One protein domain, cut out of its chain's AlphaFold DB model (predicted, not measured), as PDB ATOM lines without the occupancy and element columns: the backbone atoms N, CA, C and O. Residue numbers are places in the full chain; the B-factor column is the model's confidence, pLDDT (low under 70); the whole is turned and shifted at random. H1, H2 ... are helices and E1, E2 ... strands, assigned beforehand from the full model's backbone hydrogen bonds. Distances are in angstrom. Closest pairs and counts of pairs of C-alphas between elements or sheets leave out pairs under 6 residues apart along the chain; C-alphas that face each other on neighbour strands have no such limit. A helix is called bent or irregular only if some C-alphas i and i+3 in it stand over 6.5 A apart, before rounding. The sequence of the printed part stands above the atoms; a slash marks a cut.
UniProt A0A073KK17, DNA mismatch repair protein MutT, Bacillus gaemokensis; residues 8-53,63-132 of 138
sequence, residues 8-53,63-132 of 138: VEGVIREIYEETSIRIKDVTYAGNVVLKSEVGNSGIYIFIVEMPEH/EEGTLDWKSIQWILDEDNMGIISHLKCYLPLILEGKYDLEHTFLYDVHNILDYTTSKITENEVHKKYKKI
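AT A GLANCE: This is residues 8 to 53 and 63 to 132 of the 138 residues of the protein "DNA mismatch repair protein MutT" of Bacillus gaemokensis (UniProt A0A073KK17). A twisted sheet of two hairpins, E1 with E2 and E3 with E4, has helix H3 covering one face and short H2 beyond H3. H1 grazes the sheet near E2, and residues 126 to 132 stick out, 126 to 130 of them in H4. The printed part has 116 residues, with named elements in the order H1 E1 E2 H2 H3 E3 E4 H4; the class is mixed, and the sheet, order E2 E1 E3 E4, is mixed too. The whole is compact, radius of gyration of the C-alphas 15.5 A, spanning 44 by 40 by 31 A.

HOW THE PARTS SIT: Inner strands E1, residues 27 to 36, and E3, residues 101 to 107, are parallel at 20 degrees; N 33 and O 103, 2.9 A apart, are within hydrogen-bond range. Edge strand E2, residues 39 to 47, forms an antiparallel hairpin with E1, N 43 to O 32 at 2.9 A. Edge strand E4, residues 112 to 119, forms one with E3, N 104 to O 116 at 2.9 A. In two layers, a helix on one face of a sheet, H3, residues 85 to 95, lies over E1 at a height over the sheet of 8.1 A and runs along the strands, at 25 degrees to E1 on the local plane; their closest C-alphas, Ala 29 and Ile 94, are 6.4 A apart. H3 is irregular, C-alphas 89 and 92 being 7.0 A apart. H2, residues 72 to 76, is close but not clearly touching H3, closest C-alphas Leu 76 and Lys 88 at 5.6 A. H1, residues 8 to 19, only grazes the sheet with residues 8 to 12. H4, residues 122 to 130, is not on the sheet. Each O i to N i+4 pair is within hydrogen-bond range in H1 and H2, 3 of 7 in H3, where 6 of 8 O i to N i+3 pairs are, and 3 of 5 in H4.

IN THESE COORDINATES: H1 begins at C-alpha 8 (34.099, -10.223, 6.694) and H4 ends at C-alpha 130 (32.787, -15.805, 19.598). From first to last C-alpha E1 measures 28.3 A, E2 27.0 A, E4 20.9 A, E3 19.1 A, H3 16.5 A and H1 16.4 A.

THE WHOLE: The farthest C-alphas, Glu 37 and His 53, are 46.0 A apart. Residues 54 to 62, in the link from E2 to H2, are not printed, and C-alphas 53 and 63 are 24.9 A apart; of the links printed whole, none is long. Mean pLDDT of the printed part is 84.9, under 70 at residues 53, 109 and 122 to 132.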
ATOM      1  N   VAL A   8      34.386 -11.322   7.627       90.38
ATOM      2  CA  VAL A   8      34.099 -10.223   6.694       90.38
ATOM      3  C   VAL A   8      35.349  -9.374   6.457       90.38
ATOM      4  O   VAL A   8      35.658  -9.059   5.313       90.38
ATOM      5  N   GLU A   9      36.091  -9.030   7.512       90.50
ATOM      6  CA  GLU A   9      37.367  -8.313   7.377       90.50
ATOM      7  C   GLU A   9      38.382  -9.154   6.594       90.50
ATOM      8  O   GLU A   9      38.990  -8.643   5.653       90.50
ATOM      9  N   GLY A  10      38.460 -10.455   6.899       91.56
ATOM     10  CA  GLY A  10      39.329 -11.409   6.210       91.56
ATOM     11  C   GLY A  10      39.077 -11.481   4.716       91.56
ATOM     12  O   GLY A  10      40.000 -11.267   3.937       91.56
ATOM     13  N   VAL A  11      37.830 -11.710   4.297       92.19
ATOM     14  CA  VAL A  11      37.525 -11.828   2.865       92.19
ATOM     15  C   VAL A  11      37.741 -10.505   2.122       92.19
ATOM     16  O   VAL A  11      38.198 -10.510   0.984       92.19
ATOM     17  N   ILE A  12      37.468  -9.355   2.752       92.81
ATOM     18  CA  ILE A  12      37.725  -8.042   2.138       92.81
ATOM     19  C   ILE A  12      39.233  -7.812   1.957       92.81
ATOM     20  O   ILE A  12      39.648  -7.287   0.919       92.81
ATOM     21  N   ARG A  13      40.050  -8.205   2.942       93.19
ATOM     22  CA  ARG A  13      41.513  -8.123   2.867       93.19
ATOM     23  C   ARG A  13      42.072  -9.067   1.796       93.19
ATOM     24  O   ARG A  13      42.815  -8.596   0.940       93.19
ATOM     25  N   GLU A  14      41.667 -10.338   1.796       91.31
ATOM     26  CA  GLU A  14      42.101 -11.359   0.823       91.31
ATOM     27  C   GLU A  14      41.757 -10.949  -0.618       91.31
ATOM     28  O   GLU A  14      42.636 -10.936  -1.478       91.31
ATOM     29  N   ILE A  15      40.529 -10.469  -0.878       90.81
ATOM     30  CA  ILE A  15      40.153  -9.939  -2.202       90.81
ATOM     31  C   ILE A  15      41.121  -8.834  -2.644       90.81
ATOM     32  O   ILE A  15      41.543  -8.810  -3.802       90.81
ATOM     33  N   TYR A  16      41.475  -7.900  -1.758       90.50
ATOM     34  CA  TYR A  16      42.385  -6.814  -2.114       90.50
ATOM     35  C   TYR A  16      43.815  -7.308  -2.366       90.50
ATOM     36  O   TYR A  16      44.437  -6.859  -3.327       90.50
ATOM     37  N   GLU A  17      44.331  -8.218  -1.544       88.94
ATOM     38  CA  GLU A  17      45.679  -8.776  -1.702       88.94
ATOM     39  C   GLU A  17      45.821  -9.576  -3.003       88.94
ATOM     40  O   GLU A  17      46.777  -9.365  -3.750       88.94
ATOM     41  N   GLU A  18      44.840 -10.419  -3.329       86.25
ATOM     42  CA  GLU A  18      44.894 -11.299  -4.501       86.25
ATOM     43  C   GLU A  18      44.538 -10.590  -5.814       86.25
ATOM     44  O   GLU A  18      45.061 -10.931  -6.877       86.25
ATOM     45  N   THR A  19      43.633  -9.606  -5.770       86.06
ATOM     46  CA  THR A  19      43.039  -9.020  -6.988       86.06
ATOM     47  C   THR A  19      43.311  -7.527  -7.159       86.06
ATOM     48  O   THR A  19      43.021  -6.967  -8.216       86.06
ATOM     49  N   SER A  20      43.853  -6.855  -6.134       86.88
ATOM     50  CA  SER A  20      43.972  -5.388  -6.047       86.88
ATOM     51  C   SER A  20      42.637  -4.625  -6.101       86.88
ATOM     52  O   SER A  20      42.624  -3.393  -6.205       86.88
ATOM     53  N   ILE A  21      41.497  -5.316  -5.998       86.94
ATOM     54  CA  ILE A  21      40.170  -4.698  -6.006       86.94
ATOM     55  C   ILE A  21      39.774  -4.286  -4.601       86.94
ATOM     56  O   ILE A  21      39.867  -5.048  -3.643       86.94
ATOM     57  N   ARG A  22      39.263  -3.061  -4.487       89.50
ATOM     58  CA  ARG A  22      38.698  -2.554  -3.239       89.50
ATOM     59  C   ARG A  22      37.194  -2.779  -3.224       89.50
ATOM     60  O   ARG A  22      36.453  -2.069  -3.901       89.50
ATOM     61  N   ILE A  23      36.771  -3.742  -2.417       90.25
ATOM     62  CA  ILE A  23      35.372  -3.992  -2.088       90.25
ATOM     63  C   ILE A  23      35.039  -3.294  -0.768       90.25
ATOM     64  O   ILE A  23      35.858  -3.262   0.146       90.25
ATOM     65  N   LYS A  24      33.854  -2.681  -0.695       87.00
ATOM     66  CA  LYS A  24      33.369  -2.029   0.530       87.00
ATOM     67  C   LYS A  24      32.580  -2.987   1.406       87.00
ATOM     68  O   LYS A  24      32.775  -2.993   2.612       87.00
ATOM     69  N   ASP A  25      31.727  -3.782   0.773       88.69
ATOM     70  CA  ASP A  25      30.777  -4.656   1.439       88.69
ATOM     71  C   ASP A  25      30.663  -5.972   0.670       88.69
ATOM     72  O   ASP A  25      30.751  -6.004  -0.559       88.69
ATOM     73  N   VAL A  26      30.436  -7.050   1.411       93.19
ATOM     74  CA  VAL A  26      30.172  -8.389   0.885       93.19
ATOM     75  C   VAL A  26      28.874  -8.913   1.485       93.19
ATOM     76  O   VAL A  26      28.519  -8.585   2.618       93.19
ATOM     77  N   THR A  27      28.164  -9.749   0.738       93.25
ATOM     78  CA  THR A  27      26.972 -10.438   1.235       93.25
ATOM     79  C   THR A  27      27.364 -11.824   1.711       93.25
ATOM     80  O   THR A  27      27.941 -12.607   0.958       93.25
ATOM     81  N   TYR A  28      27.050 -12.141   2.964       93.25
ATOM     82  CA  TYR A  28      27.176 -13.501   3.473       93.25
ATOM     83  C   TYR A  28      26.167 -14.417   2.769       93.25
ATOM     84  O   TYR A  28      24.968 -14.153   2.794       93.25
ATOM     85  N   ALA A  29      26.658 -15.480   2.133       93.69
ATOM     86  CA  ALA A  29      25.836 -16.409   1.361       93.69
ATOM     87  C   ALA A  29      25.600 -17.740   2.091       93.69
ATOM     88  O   ALA A  29      24.610 -18.419   1.822       93.69
ATOM     89  N   GLY A  30      26.478 -18.116   3.025       93.44
ATOM     90  CA  GLY A  30      26.355 -19.365   3.769       93.44
ATOM     91  C   GLY A  30      27.693 -19.937   4.225       93.44
ATOM     92  O   GLY A  30      28.715 -19.251   4.261       93.44
ATOM     93  N   ASN A  31      27.683 -21.223   4.567       93.19
ATOM     94  CA  ASN A  31      28.865 -21.968   4.992       93.19
ATOM     95  C   ASN A  31      29.041 -23.234   4.158       93.19
ATOM     96  O   ASN A  31      28.062 -23.886   3.805       93.19
ATOM     97  N   VAL A  32      30.286 -23.661   3.975       91.94
ATOM     98  CA  VAL A  32      30.620 -25.053   3.660       91.94
ATOM     99  C   VAL A  32      31.177 -25.713   4.912       91.94
ATOM    100  O   VAL A  32      32.015 -25.131   5.601       91.94
ATOM    101  N   VAL A  33      30.745 -26.937   5.204       91.56
ATOM    102  CA  VAL A  33      31.325 -27.785   6.248       91.56
ATOM    103  C   VAL A  33      31.797 -29.079   5.604       91.56
ATOM    104  O   VAL A  33      30.999 -29.816   5.035       91.56
ATOM    105  N   LEU A  34      33.093 -29.362   5.707       89.56
ATOM    106  CA  LEU A  34      33.688 -30.609   5.235       89.56
ATOM    107  C   LEU A  34      33.878 -31.512   6.454       89.56
ATOM    108  O   LEU A  34      34.598 -31.146   7.384       89.56
ATOM    109  N   LYS A  35      33.205 -32.663   6.483       90.00
ATOM    110  CA  LYS A  35      33.302 -33.655   7.561       90.00
ATOM    111  C   LYS A  35      34.037 -34.885   7.061       90.00
ATOM    112  O   LYS A  35      33.701 -35.411   6.006       90.00
ATOM    113  N   SER A  36      34.997 -35.362   7.838       86.75
ATOM    114  CA  SER A  36      35.746 -36.586   7.554       86.75
ATOM    115  C   SER A  36      36.085 -37.312   8.853       86.75
ATOM    116  O   SER A  36      35.990 -36.733   9.937       86.75
ATOM    117  N   GLU A  37      36.533 -38.563   8.756       81.75
ATOM    118  CA  GLU A  37      36.982 -39.328   9.929       81.75
ATOM    119  C   GLU A  37      38.174 -38.675  10.650       81.75
ATOM    120  O   GLU A  37      38.333 -38.837  11.858       81.75
ATOM    121  N   VAL A  38      38.991 -37.902   9.926       79.75
ATOM    122  CA  VAL A  38      40.186 -37.234  10.467       79.75
ATOM    123  C   VAL A  38      39.897 -35.848  11.048       79.75
ATOM    124  O   VAL A  38      40.772 -35.248  11.670       79.75
ATOM    125  N   GLY A  39      38.675 -35.334  10.879       81.50
ATOM    126  CA  GLY A  39      38.254 -34.049  11.424       81.50
ATOM    127  C   GLY A  39      37.295 -33.278  10.523       81.50
ATOM    128  O   GLY A  39      36.962 -33.694   9.410       81.50
ATOM    129  N   ASN A  40      36.867 -32.119  11.028       85.31
ATOM    130  CA  ASN A  40      35.957 -31.217  10.332       85.31
ATOM    131  C   ASN A  40      36.663 -29.901   9.998       85.31
ATOM    132  O   ASN A  40      37.335 -29.326  10.856       85.31
ATOM    133  N   SER A  41      36.433 -29.385   8.796       85.94
ATOM    134  CA  SER A  41      36.820 -28.032   8.390       85.94
ATOM    135  C   SER A  41      35.606 -27.272   7.854       85.94
ATOM    136  O   SER A  41      34.511 -27.824   7.713       85.94
ATOM    137  N   GLY A  42      35.758 -25.973   7.607       87.69
ATOM    138  CA  GLY A  42      34.680 -25.189   7.027       87.69
ATOM    139  C   GLY A  42      35.154 -23.905   6.375       87.69
ATOM    140  O   GLY A  42      36.242 -23.416   6.664       87.69
ATOM    141  N   ILE A  43      34.306 -23.388   5.495       89.31
ATOM    142  CA  ILE A  43      34.553 -22.213   4.663       89.31
ATOM    143  C   ILE A  43      33.345 -21.288   4.812       89.31
ATOM    144  O   ILE A  43      32.206 -21.761   4.804       89.31
ATOM    145  N   TYR A  44      33.582 -19.987   4.960       91.12
ATOM    146  CA  TYR A  44      32.529 -18.978   4.860       91.12
ATOM    147  C   TYR A  44      32.381 -18.569   3.401       91.12
ATOM    148  O   TYR A  44      33.381 -18.296   2.742       91.12
ATOM    149  N   ILE A  45      31.149 -18.533   2.901       93.50
ATOM    150  CA  ILE A  45      30.880 -18.121   1.529       93.50
ATOM    151  C   ILE A  45      30.359 -16.690   1.545       93.50
ATOM    152  O   ILE A  45      29.379 -16.375   2.226       93.50
ATOM    153  N   PHE A  46      31.000 -15.848   0.745       93.62
ATOM    154  CA  PHE A  46      30.592 -14.477   0.502       93.62
ATOM    155  C   PHE A  46      30.396 -14.253  -0.997       93.62
ATOM    156  O   PHE A  46      31.104 -14.840  -1.813       93.62
ATOM    157  N   ILE A  47      29.437 -13.401  -1.349       94.44
ATOM    158  CA  ILE A  47      29.193 -12.948  -2.719       94.44
ATOM    159  C   ILE A  47      29.179 -11.423  -2.766       94.44
ATOM    160  O   ILE A  47      28.732 -10.757  -1.830       94.44
ATOM    161  N   VAL A  48      29.680 -10.860  -3.860       92.50
ATOM    162  CA  VAL A  48      29.697  -9.418  -4.089       92.50
ATOM    163  C   VAL A  48      29.477  -9.112  -5.562       92.50
ATOM    164  O   VAL A  48      30.041  -9.770  -6.435       92.50
ATOM    165  N   GLU A  49      28.661  -8.096  -5.822       88.75
ATOM    166  CA  GLU A  49      28.525  -7.508  -7.150       88.75
ATOM    167  C   GLU A  49      29.701  -6.574  -7.419       88.75
ATOM    168  O   GLU A  49      30.023  -5.684  -6.624       88.75
ATOM    169  N   MET A  50      30.356  -6.782  -8.553       85.31
ATOM    170  CA  MET A  50      31.537  -6.016  -8.912       85.31
ATOM    171  C   MET A  50      31.157  -4.591  -9.335       85.31
ATOM    172  O   MET A  50      30.204  -4.416 -10.094       85.31
ATOM    173  N   PRO A  51      31.900  -3.556  -8.894       81.50
ATOM    174  CA  PRO A  51      31.661  -2.190  -9.357       81.50
ATOM    175  C   PRO A  51      31.709  -2.093 -10.892       81.50
ATOM    176  O   PRO A  51      32.612  -2.641 -11.507       81.50
ATOM    177  N   GLU A  52      30.820  -1.326 -11.531       71.44
ATOM    178  CA  GLU A  52      30.733  -1.231 -13.011       71.44
ATOM    179  C   GLU A  52      32.039  -0.802 -13.722       71.44
ATOM    180  O   GLU A  52      32.169  -0.918 -14.940       71.44
ATOM    181  N   HIS A  53      33.020  -0.287 -12.977       69.06
ATOM    182  CA  HIS A  53      34.310   0.176 -13.490       69.06
ATOM    183  C   HIS A  53      35.512  -0.612 -12.947       69.06
ATOM    184  O   HIS A  53      36.653  -0.202 -13.174       69.06
ATOM    185  N   GLU A  63      50.513 -15.409  -6.853       84.50
ATOM    186  CA  GLU A  63      51.321 -16.446  -6.190       84.50
ATOM    187  C   GLU A  63      50.513 -17.727  -5.904       84.50
ATOM    188  O   GLU A  63      51.089 -18.803  -5.750       84.50
ATOM    189  N   GLU A  64      49.181 -17.625  -5.902       83.06
ATOM    190  CA  GLU A  64      48.253 -18.693  -5.523       83.06
ATOM    191  C   GLU A  64      47.532 -19.340  -6.719       83.06
ATOM    192  O   GLU A  64      46.933 -20.407  -6.584       83.06
ATOM    193  N   GLY A  65      47.601 -18.742  -7.914       86.19
ATOM    194  CA  GLY A  65      46.979 -19.296  -9.116       86.19
ATOM    195  C   GLY A  65      46.743 -18.285 -10.236       86.19
ATOM    196  O   GLY A  65      47.454 -17.295 -10.373       86.19
ATOM    197  N   THR A  66      45.741 -18.551 -11.077       89.19
ATOM    198  CA  THR A  66      45.331 -17.654 -12.168       89.19
ATOM    199  C   THR A  66      43.935 -17.101 -11.893       89.19
ATOM    200  O   THR A  66      42.971 -17.861 -11.804       89.19
ATOM    201  N   LEU A  67      43.818 -15.777 -11.827       89.50
ATOM    202  CA  LEU A  67      42.559 -15.050 -11.733       89.50
ATOM    203  C   LEU A  67      41.994 -14.810 -13.137       89.50
ATOM    204  O   LEU A  67      42.608 -14.110 -13.946       89.50
ATOM    205  N   ASP A  68      40.826 -15.385 -13.430       90.12
ATOM    206  CA  ASP A  68      40.176 -15.254 -14.734       90.12
ATOM    207  C   ASP A  68      38.650 -15.189 -14.650       90.12
ATOM    208  O   ASP A  68      38.022 -15.880 -13.846       90.12
ATOM    209  N   TRP A  69      38.047 -14.379 -15.521       89.81
ATOM    210  CA  TRP A  69      36.597 -14.293 -15.646       89.81
ATOM    211  C   TRP A  69      36.060 -15.545 -16.335       89.81
ATOM    212  O   TRP A  69      36.384 -15.833 -17.488       89.81
ATOM    213  N   LYS A  70      35.190 -16.285 -15.644       91.12
ATOM    214  CA  LYS A  70      34.505 -17.460 -16.195       91.12
ATOM    215  C   LYS A  70      33.009 -17.216 -16.277       91.12
ATOM    216  O   LYS A  70      32.416 -16.599 -15.396       91.12
ATOM    217  N   SER A  71      32.384 -17.722 -17.339       93.06
ATOM    218  CA  SER A  71      30.928 -17.720 -17.423       93.06
ATOM    219  C   SER A  71      30.347 -18.710 -16.412       93.06
ATOM    220  O   SER A  71      30.927 -19.767 -16.156       93.06
ATOM    221  N   ILE A  72      29.162 -18.398 -15.883       92.38
ATOM    222  CA  ILE A  72      28.425 -19.307 -14.992       92.38
ATOM    223  C   ILE A  72      28.202 -20.660 -15.682       92.38
ATOM    224  O   ILE A  72      28.403 -21.702 -15.067       92.38
ATOM    225  N   GLN A  73      27.871 -20.650 -16.979       93.38
ATOM    226  CA  GLN A  73      27.693 -21.872 -17.763       93.38
ATOM    227  C   GLN A  73      28.952 -22.746 -17.768       93.38
ATOM    228  O   GLN A  73      28.841 -23.954 -17.614       93.38
ATOM    229  N   TRP A  74      30.140 -22.148 -17.916       93.56
ATOM    230  CA  TRP A  74      31.397 -22.893 -17.876       93.56
ATOM    231  C   TRP A  74      31.648 -23.490 -16.489       93.56
ATOM    232  O   TRP A  74      32.067 -24.637 -16.381       93.56
ATOM    233  N   ILE A  75      31.369 -22.735 -15.419       91.62
ATOM    234  CA  ILE A  75      31.530 -23.209 -14.035       91.62
ATOM    235  C   ILE A  75      30.615 -24.409 -13.742       91.62
ATOM    236  O   ILE A  75      31.044 -25.369 -13.099       91.62
ATOM    237  N   LEU A  76      29.364 -24.348 -14.202       92.06
ATOM    238  CA  LEU A  76      28.334 -25.349 -13.915       92.06
ATOM    239  C   LEU A  76      28.320 -26.534 -14.890       92.06
ATOM    240  O   LEU A  76      27.554 -27.467 -14.677       92.06
ATOM    241  N   ASP A  77      29.155 -26.516 -15.929       92.00
ATOM    242  CA  ASP A  77      29.297 -27.630 -16.863       92.00
ATOM    243  C   ASP A  77      29.748 -28.899 -16.115       92.00
ATOM    244  O   ASP A  77      30.735 -28.875 -15.373       92.00
ATOM    245  N   GLU A  78      29.019 -30.007 -16.270       86.25
ATOM    246  CA  GLU A  78      29.287 -31.272 -15.574       86.25
ATOM    247  C   GLU A  78      30.676 -31.824 -15.915       86.25
ATOM    248  O   GLU A  78      31.383 -32.275 -15.009       86.25
ATOM    249  N   ASP A  79      31.117 -31.649 -17.162       88.44
ATOM    250  CA  ASP A  79      32.406 -32.125 -17.670       88.44
ATOM    251  C   ASP A  79      33.575 -31.197 -17.293       88.44
ATOM    252  O   ASP A  79      34.746 -31.498 -17.554       88.44
ATOM    253  N   ASN A  80      33.299 -30.056 -16.650       88.19
ATOM    254  CA  ASN A  80      34.348 -29.159 -16.186       88.19
ATOM    255  C   ASN A  80      35.098 -29.750 -14.982       88.19
ATOM    256  O   ASN A  80      34.622 -29.699 -13.844       88.19
ATOM    257  N   MET A  81      36.303 -30.251 -15.249       83.75
ATOM    258  CA  MET A  81      37.245 -30.778 -14.255       83.75
ATOM    259  C   MET A  81      38.180 -29.709 -13.665       83.75
ATOM    260  O   MET A  81      38.991 -30.013 -12.793       83.75
ATOM    261  N   GLY A  82      38.099 -28.465 -14.144       81.38
ATOM    262  CA  GLY A  82      38.923 -27.340 -13.696       81.38
ATOM    263  C   GLY A  82      38.418 -26.654 -12.427       81.38
ATOM    264  O   GLY A  82      39.020 -25.673 -12.000       81.38
ATOM    265  N   ILE A  83      37.318 -27.130 -11.835       83.38
ATOM    266  CA  ILE A  83      36.742 -26.567 -10.615       83.38
ATOM    267  C   ILE A  83      36.355 -27.665  -9.632       83.38
ATOM    268  O   ILE A  83      35.964 -28.764 -10.029       83.38
ATOM    269  N   ILE A  84      36.448 -27.367  -8.336       82.88
ATOM    270  CA  ILE A  84      36.028 -28.310  -7.300       82.88
ATOM    271  C   ILE A  84      34.534 -28.622  -7.458       82.88
ATOM    272  O   ILE A  84      33.701 -27.719  -7.563       82.88
ATOM    273  N   SER A  85      34.183 -29.910  -7.457       77.75
ATOM    274  CA  SER A  85      32.809 -30.384  -7.698       77.75
ATOM    275  C   SER A  85      31.793 -29.787  -6.721       77.75
ATOM    276  O   SER A  85      30.647 -29.545  -7.083       77.75
ATOM    277  N   HIS A  86      32.239 -29.469  -5.506       85.00
ATOM    278  CA  HIS A  86      31.427 -28.876  -4.449       85.00
ATOM    279  C   HIS A  86      30.783 -27.560  -4.856       85.00
ATOM    280  O   HIS A  86      29.630 -27.315  -4.515       85.00
ATOM    281  N   LEU A  87      31.520 -26.720  -5.587       88.94
ATOM    282  CA  LEU A  87      31.039 -25.401  -5.974       88.94
ATOM    283  C   LEU A  87      29.796 -25.510  -6.865       88.94
ATOM    284  O   LEU A  87      28.871 -24.715  -6.723       88.94
ATOM    285  N   LYS A  88      29.706 -26.559  -7.694       90.62
ATOM    286  CA  LYS A  88      28.533 -26.837  -8.536       90.62
ATOM    287  C   LYS A  88      27.275 -27.157  -7.713       90.62
ATOM    288  O   LYS A  88      26.171 -26.907  -8.181       90.62
ATOM    289  N   CYS A  89      27.419 -27.664  -6.485       91.25
ATOM    290  CA  CYS A  89      26.288 -28.035  -5.628       91.25
ATOM    291  C   CYS A  89      25.582 -26.832  -4.989       91.25
ATOM    292  O   CYS A  89      24.384 -26.907  -4.716       91.25
ATOM    293  N   TYR A  90      26.314 -25.750  -4.705       93.06
ATOM    294  CA  TYR A  90      25.780 -24.612  -3.953       93.06
ATOM    295  C   TYR A  90      25.791 -23.290  -4.717       93.06
ATOM    296  O   TYR A  90      24.937 -22.448  -4.447       93.06
ATOM    297  N   LEU A  91      26.667 -23.108  -5.712       94.62
ATOM    298  CA  LEU A  91      26.682 -21.887  -6.520       94.62
ATOM    299  C   LEU A  91      25.322 -21.586  -7.180       94.62
ATOM    300  O   LEU A  91      24.899 -20.436  -7.091       94.62
ATOM    301  N   PRO A  92      24.579 -22.557  -7.762       94.88
ATOM    302  CA  PRO A  92      23.259 -22.271  -8.328       94.88
ATOM    303  C   PRO A  92      22.272 -21.699  -7.303       94.88
ATOM    304  O   PRO A  92      21.536 -20.767  -7.606       94.88
ATOM    305  N   LEU A  93      22.296 -22.206  -6.066       95.50
ATOM    306  CA  LEU A  93      21.420 -21.728  -4.992       95.50
ATOM    307  C   LEU A  93      21.762 -20.287  -4.601       95.50
ATOM    308  O   LEU A  93      20.861 -19.464  -4.442       95.50
ATOM    309  N   ILE A  94      23.054 -19.970  -4.510       94.94
ATOM    310  CA  ILE A  94      23.535 -18.614  -4.223       94.94
ATOM    311  C   ILE A  94      23.121 -17.654  -5.343       94.94
ATOM    312  O   ILE A  94      22.606 -16.579  -5.056       94.94
ATOM    313  N   LEU A  95      23.274 -18.047  -6.612       94.25
ATOM    314  CA  LEU A  95      22.875 -17.224  -7.761       94.25
ATOM    315  C   LEU A  95      21.354 -16.997  -7.841       94.25
ATOM    316  O   LEU A  95      20.908 -15.983  -8.369       94.25
ATOM    317  N   GLU A  96      20.551 -17.904  -7.280       95.06
ATOM    318  CA  GLU A  96      19.103 -17.730  -7.095       95.06
ATOM    319  C   GLU A  96      18.740 -16.868  -5.866       95.06
ATOM    320  O   GLU A  96      17.558 -16.673  -5.574       95.06
ATOM    321  N   GLY A  97      19.730 -16.366  -5.119       94.06
ATOM    322  CA  GLY A  97      19.538 -15.560  -3.910       94.06
ATOM    323  C   GLY A  97      19.161 -16.371  -2.666       94.06
ATOM    324  O   GLY A  97      18.670 -15.810  -1.685       94.06
ATOM    325  N   LYS A  98      19.350 -17.697  -2.683       94.62
ATOM    326  CA  LYS A  98      19.107 -18.566  -1.523       94.62
ATOM    327  C   LYS A  98      20.335 -18.568  -0.617       94.62
ATOM    328  O   LYS A  98      21.191 -19.443  -0.719       94.62
ATOM    329  N   TYR A  99      20.400 -17.576   0.259       93.38
ATOM    330  CA  TYR A  99      21.463 -17.435   1.254       93.38
ATOM    331  C   TYR A  99      21.122 -18.136   2.577       93.38
ATOM    332  O   TYR A  99      20.061 -18.751   2.724       93.38
ATOM    333  N   ASP A 100      22.041 -18.038   3.540       92.25
ATOM    334  CA  ASP A 100      21.936 -18.607   4.888       92.25
ATOM    335  C   ASP A 100      21.807 -20.136   4.894       92.25
ATOM    336  O   ASP A 100      21.074 -20.719   5.699       92.25
ATOM    337  N   LEU A 101      22.522 -20.798   3.982       94.19
ATOM    338  CA  LEU A 101      22.584 -22.253   3.898       94.19
ATOM    339  C   LEU A 101      23.936 -22.781   4.388       94.19
ATOM    340  O   LEU A 101      24.995 -22.248   4.061       94.19
ATOM    341  N   GLU A 102      23.900 -23.856   5.175       94.19
ATOM    342  CA  GLU A 102      25.074 -24.657   5.502       94.19
ATOM    343  C   GLU A 102      25.113 -25.878   4.586       94.19
ATOM    344  O   GLU A 102      24.245 -26.751   4.631       94.19
ATOM    345  N   HIS A 103      26.142 -25.920   3.747       94.56
ATOM    346  CA  HIS A 103      26.431 -26.968   2.784       94.56
ATOM    347  C   HIS A 103      27.390 -27.972   3.423       94.56
ATOM    348  O   HIS A 103      28.597 -27.731   3.504       94.56
ATOM    349  N   THR A 104      26.862 -29.088   3.924       93.56
ATOM    350  CA  THR A 104      27.668 -30.123   4.580       93.56
ATOM    351  C   THR A 104      28.023 -31.222   3.592       93.56
ATOM    352  O   THR A 104      27.136 -31.886   3.061       93.56
ATOM    353  N   PHE A 105      29.320 -31.456   3.418       92.56
ATOM    354  CA  PHE A 105      29.866 -32.576   2.661       92.56
ATOM    355  C   PHE A 105      30.481 -33.588   3.620       92.56
ATOM    356  O   PHE A 105      31.295 -33.226   4.473       92.56
ATOM    357  N   LEU A 106      30.088 -34.851   3.482       90.50
ATOM    358  CA  LEU A 106      30.704 -35.967   4.189       90.50
ATOM    359  C   LEU A 106      31.689 -36.665   3.260       90.50
ATOM    360  O   LEU A 106      31.343 -36.989   2.126       90.50
ATOM    361  N   TYR A 107      32.881 -36.937   3.767       85.44
ATOM    362  CA  TYR A 107      33.952 -37.587   3.035       85.44
ATOM    363  C   TYR A 107      34.378 -38.904   3.675       85.44
ATOM    364  O   TYR A 107      34.470 -39.003   4.902       85.44
ATOM    365  N   ASP A 108      34.723 -39.872   2.825       81.44
ATOM    366  CA  ASP A 108      35.747 -40.865   3.148       81.44
ATOM    367  C   ASP A 108      37.136 -40.327   2.755       81.44
ATOM    368  O   ASP A 108      37.276 -39.188   2.315       81.44
ATOM    369  N   VAL A 109      38.187 -41.128   2.921       69.19
ATOM    370  CA  VAL A 109      39.578 -40.722   2.648       69.19
ATOM    371  C   VAL A 109      39.766 -40.074   1.259       69.19
ATOM    372  O   VAL A 109      40.647 -39.226   1.108       69.19
ATOM    373  N   HIS A 110      38.950 -40.420   0.255       71.50
ATOM    374  CA  HIS A 110      39.107 -39.938  -1.122       71.50
ATOM    375  C   HIS A 110      37.819 -39.465  -1.820       71.50
ATOM    376  O   HIS A 110      37.920 -38.816  -2.861       71.50
ATOM    377  N   ASN A 111      36.629 -39.749  -1.287       79.56
ATOM    378  CA  ASN A 111      35.356 -39.565  -1.984       79.56
ATOM    379  C   ASN A 111      34.325 -38.828  -1.135       79.56
ATOM    380  O   ASN A 111      34.253 -38.994   0.083       79.56
ATOM    381  N   ILE A 112      33.469 -38.065  -1.811       83.94
ATOM    382  CA  ILE A 112      32.260 -37.496  -1.215       83.94
ATOM    383  C   ILE A 112      31.252 -38.631  -1.052       83.94
ATOM    384  O   ILE A 112      30.841 -39.248  -2.033       83.94
ATOM    385  N   LEU A 113      30.861 -38.899   0.187       87.69
ATOM    386  CA  LEU A 113      29.841 -39.882   0.532       87.69
ATOM    387  C   LEU A 113      28.439 -39.280   0.506       87.69
ATOM    388  O   LEU A 113      27.491 -39.957   0.122       87.69
ATOM    389  N   ASP A 114      28.308 -38.028   0.951       92.00
ATOM    390  CA  ASP A 114      27.011 -37.369   1.084       92.00
ATOM    391  C   ASP A 114      27.128 -35.843   0.993       92.00
ATOM    392  O   ASP A 114      28.163 -35.255   1.329       92.00
ATOM    393  N   TYR A 115      26.038 -35.208   0.569       93.44
ATOM    394  CA  TYR A 115      25.866 -33.763   0.524       93.44
ATOM    395  C   TYR A 115      24.482 -33.391   1.054       93.44
ATOM    396  O   TYR A 115      23.455 -33.823   0.533       93.44
ATOM    397  N   THR A 116      24.456 -32.532   2.071       94.44
ATOM    398  CA  THR A 116      23.215 -32.049   2.681       94.44
ATOM    399  C   THR A 116      23.227 -30.537   2.846       94.44
ATOM    400  O   THR A 116      24.279 -29.909   2.984       94.44
ATOM    401  N   THR A 117      22.033 -29.949   2.849       95.00
ATOM    402  CA  THR A 117      21.828 -28.519   3.085       95.00
ATOM    403  C   THR A 117      20.893 -28.304   4.261       95.00
ATOM    404  O   THR A 117      19.816 -28.904   4.309       95.00
ATOM    405  N   SER A 118      21.252 -27.401   5.163       93.69
ATOM    406  CA  SER A 118      20.384 -26.940   6.247       93.69
ATOM    407  C   SER A 118      20.350 -25.417   6.293       93.69
ATOM    408  O   SER A 118      21.282 -24.745   5.857       93.69
ATOM    409  N   LYS A 119      19.252 -24.854   6.807       92.94
ATOM    410  CA  LYS A 119      19.167 -23.412   7.035       92.94
ATOM    411  C   LYS A 119      19.966 -23.051   8.278       92.94
ATOM    412  O   LYS A 119      19.766 -23.655   9.332       92.94
ATOM    413  N   ILE A 120      20.821 -22.050   8.154       86.94
ATOM    414  CA  ILE A 120      21.594 -21.514   9.261       86.94
ATOM    415  C   ILE A 120      20.674 -20.636  10.100       86.94
ATOM    416  O   ILE A 120      19.961 -19.771   9.590       86.94
ATOM    417  N   THR A 121      20.675 -20.858  11.410       72.44
ATOM    418  CA  THR A 121      19.996 -19.949  12.335       72.44
ATOM    419  C   THR A 121      20.930 -18.787  12.690       72.44
ATOM    420  O   THR A 121      22.129 -18.989  12.876       72.44
ATOM    421  N   GLU A 122      20.411 -17.561  12.843       56.03
ATOM    422  CA  GLU A 122      21.215 -16.351  13.149       56.03
ATOM    423  C   GLU A 122      22.165 -16.520  14.358       56.03
ATOM    424  O   GLU A 122      23.232 -15.900  14.438       56.03
ATOM    425  N   ASN A 123      21.806 -17.401  15.297       50.66
ATOM    426  CA  ASN A 123      22.599 -17.727  16.483       50.66
ATOM    427  C   ASN A 123      23.846 -18.586  16.200       50.66
ATOM    428  O   ASN A 123      24.774 -18.585  17.011       50.66
ATOM    429  N   GLU A 124      23.886 -19.345  15.106       56.91
ATOM    430  CA  GLU A 124      24.993 -20.256  14.780       56.91
ATOM    431  C   GLU A 124      26.148 -19.539  14.086       56.91
ATOM    432  O   GLU A 124      27.309 -19.794  14.418       56.91
ATOM    433  N   VAL A 125      25.821 -18.561  13.238       52.81
ATOM    434  CA  VAL A 125      26.768 -17.631  12.606       52.81
ATOM    435  C   VAL A 125      27.641 -16.965  13.682       52.81
ATOM    436  O   VAL A 125      28.860 -17.126  13.707       52.81
ATOM    437  N   HIS A 126      27.010 -16.353  14.691       47.62
ATOM    438  CA  HIS A 126      27.695 -15.606  15.754       47.62
ATOM    439  C   HIS A 126      28.421 -16.471  16.801       47.62
ATOM    440  O   HIS A 126      29.414 -16.032  17.390       47.62
ATOM    441  N   LYS A 127      27.961 -17.702  17.067       49.09
ATOM    442  CA  LYS A 127      28.633 -18.610  18.019       49.09
ATOM    443  C   LYS A 127      29.990 -19.089  17.508       49.09
ATOM    444  O   LYS A 127      30.904 -19.265  18.313       49.09
ATOM    445  N   LYS A 128      30.127 -19.274  16.191       50.28
ATOM    446  CA  LYS A 128      31.394 -19.661  15.555       50.28
ATOM    447  C   LYS A 128      32.419 -18.517  15.607       50.28
ATOM    448  O   LYS A 128      33.600 -18.786  15.793       50.28
ATOM    449  N   TYR A 129      31.953 -17.262  15.593       49.69
ATOM    450  CA  TYR A 129      32.786 -16.055  15.728       49.69
ATOM    451  C   TYR A 129      33.235 -15.754  17.166       49.69
ATOM    452  O   TYR A 129      34.339 -15.266  17.375       49.69
ATOM    453  N   LYS A 130      32.434 -16.092  18.189       35.38
ATOM    454  CA  LYS A 130      32.787 -15.805  19.598       35.38
ATOM    455  C   LYS A 130      33.876 -16.702  20.192       35.38
ATOM    456  O   LYS A 130      34.484 -16.315  21.187       35.38
ATOM    457  N   LYS A 131      34.118 -17.895  19.639       32.66
ATOM    458  CA  LYS A 131      35.053 -18.862  20.245       32.66
ATOM    459  C   LYS A 131      36.534 -18.496  20.071       32.66
ATOM    460  O   LYS A 131      37.360 -19.095  20.748       32.66
ATOM    461  N   ILE A 132      36.857 -17.518  19.221       41.19
ATOM    462  CA  ILE A 132      38.240 -17.072  18.978       41.19
ATOM    463  C   ILE A 132      38.647 -15.930  19.934       41.19
ATOM    464  O   ILE A 132      39.826 -15.762  20.211       41.19
TER     465      ILE A 132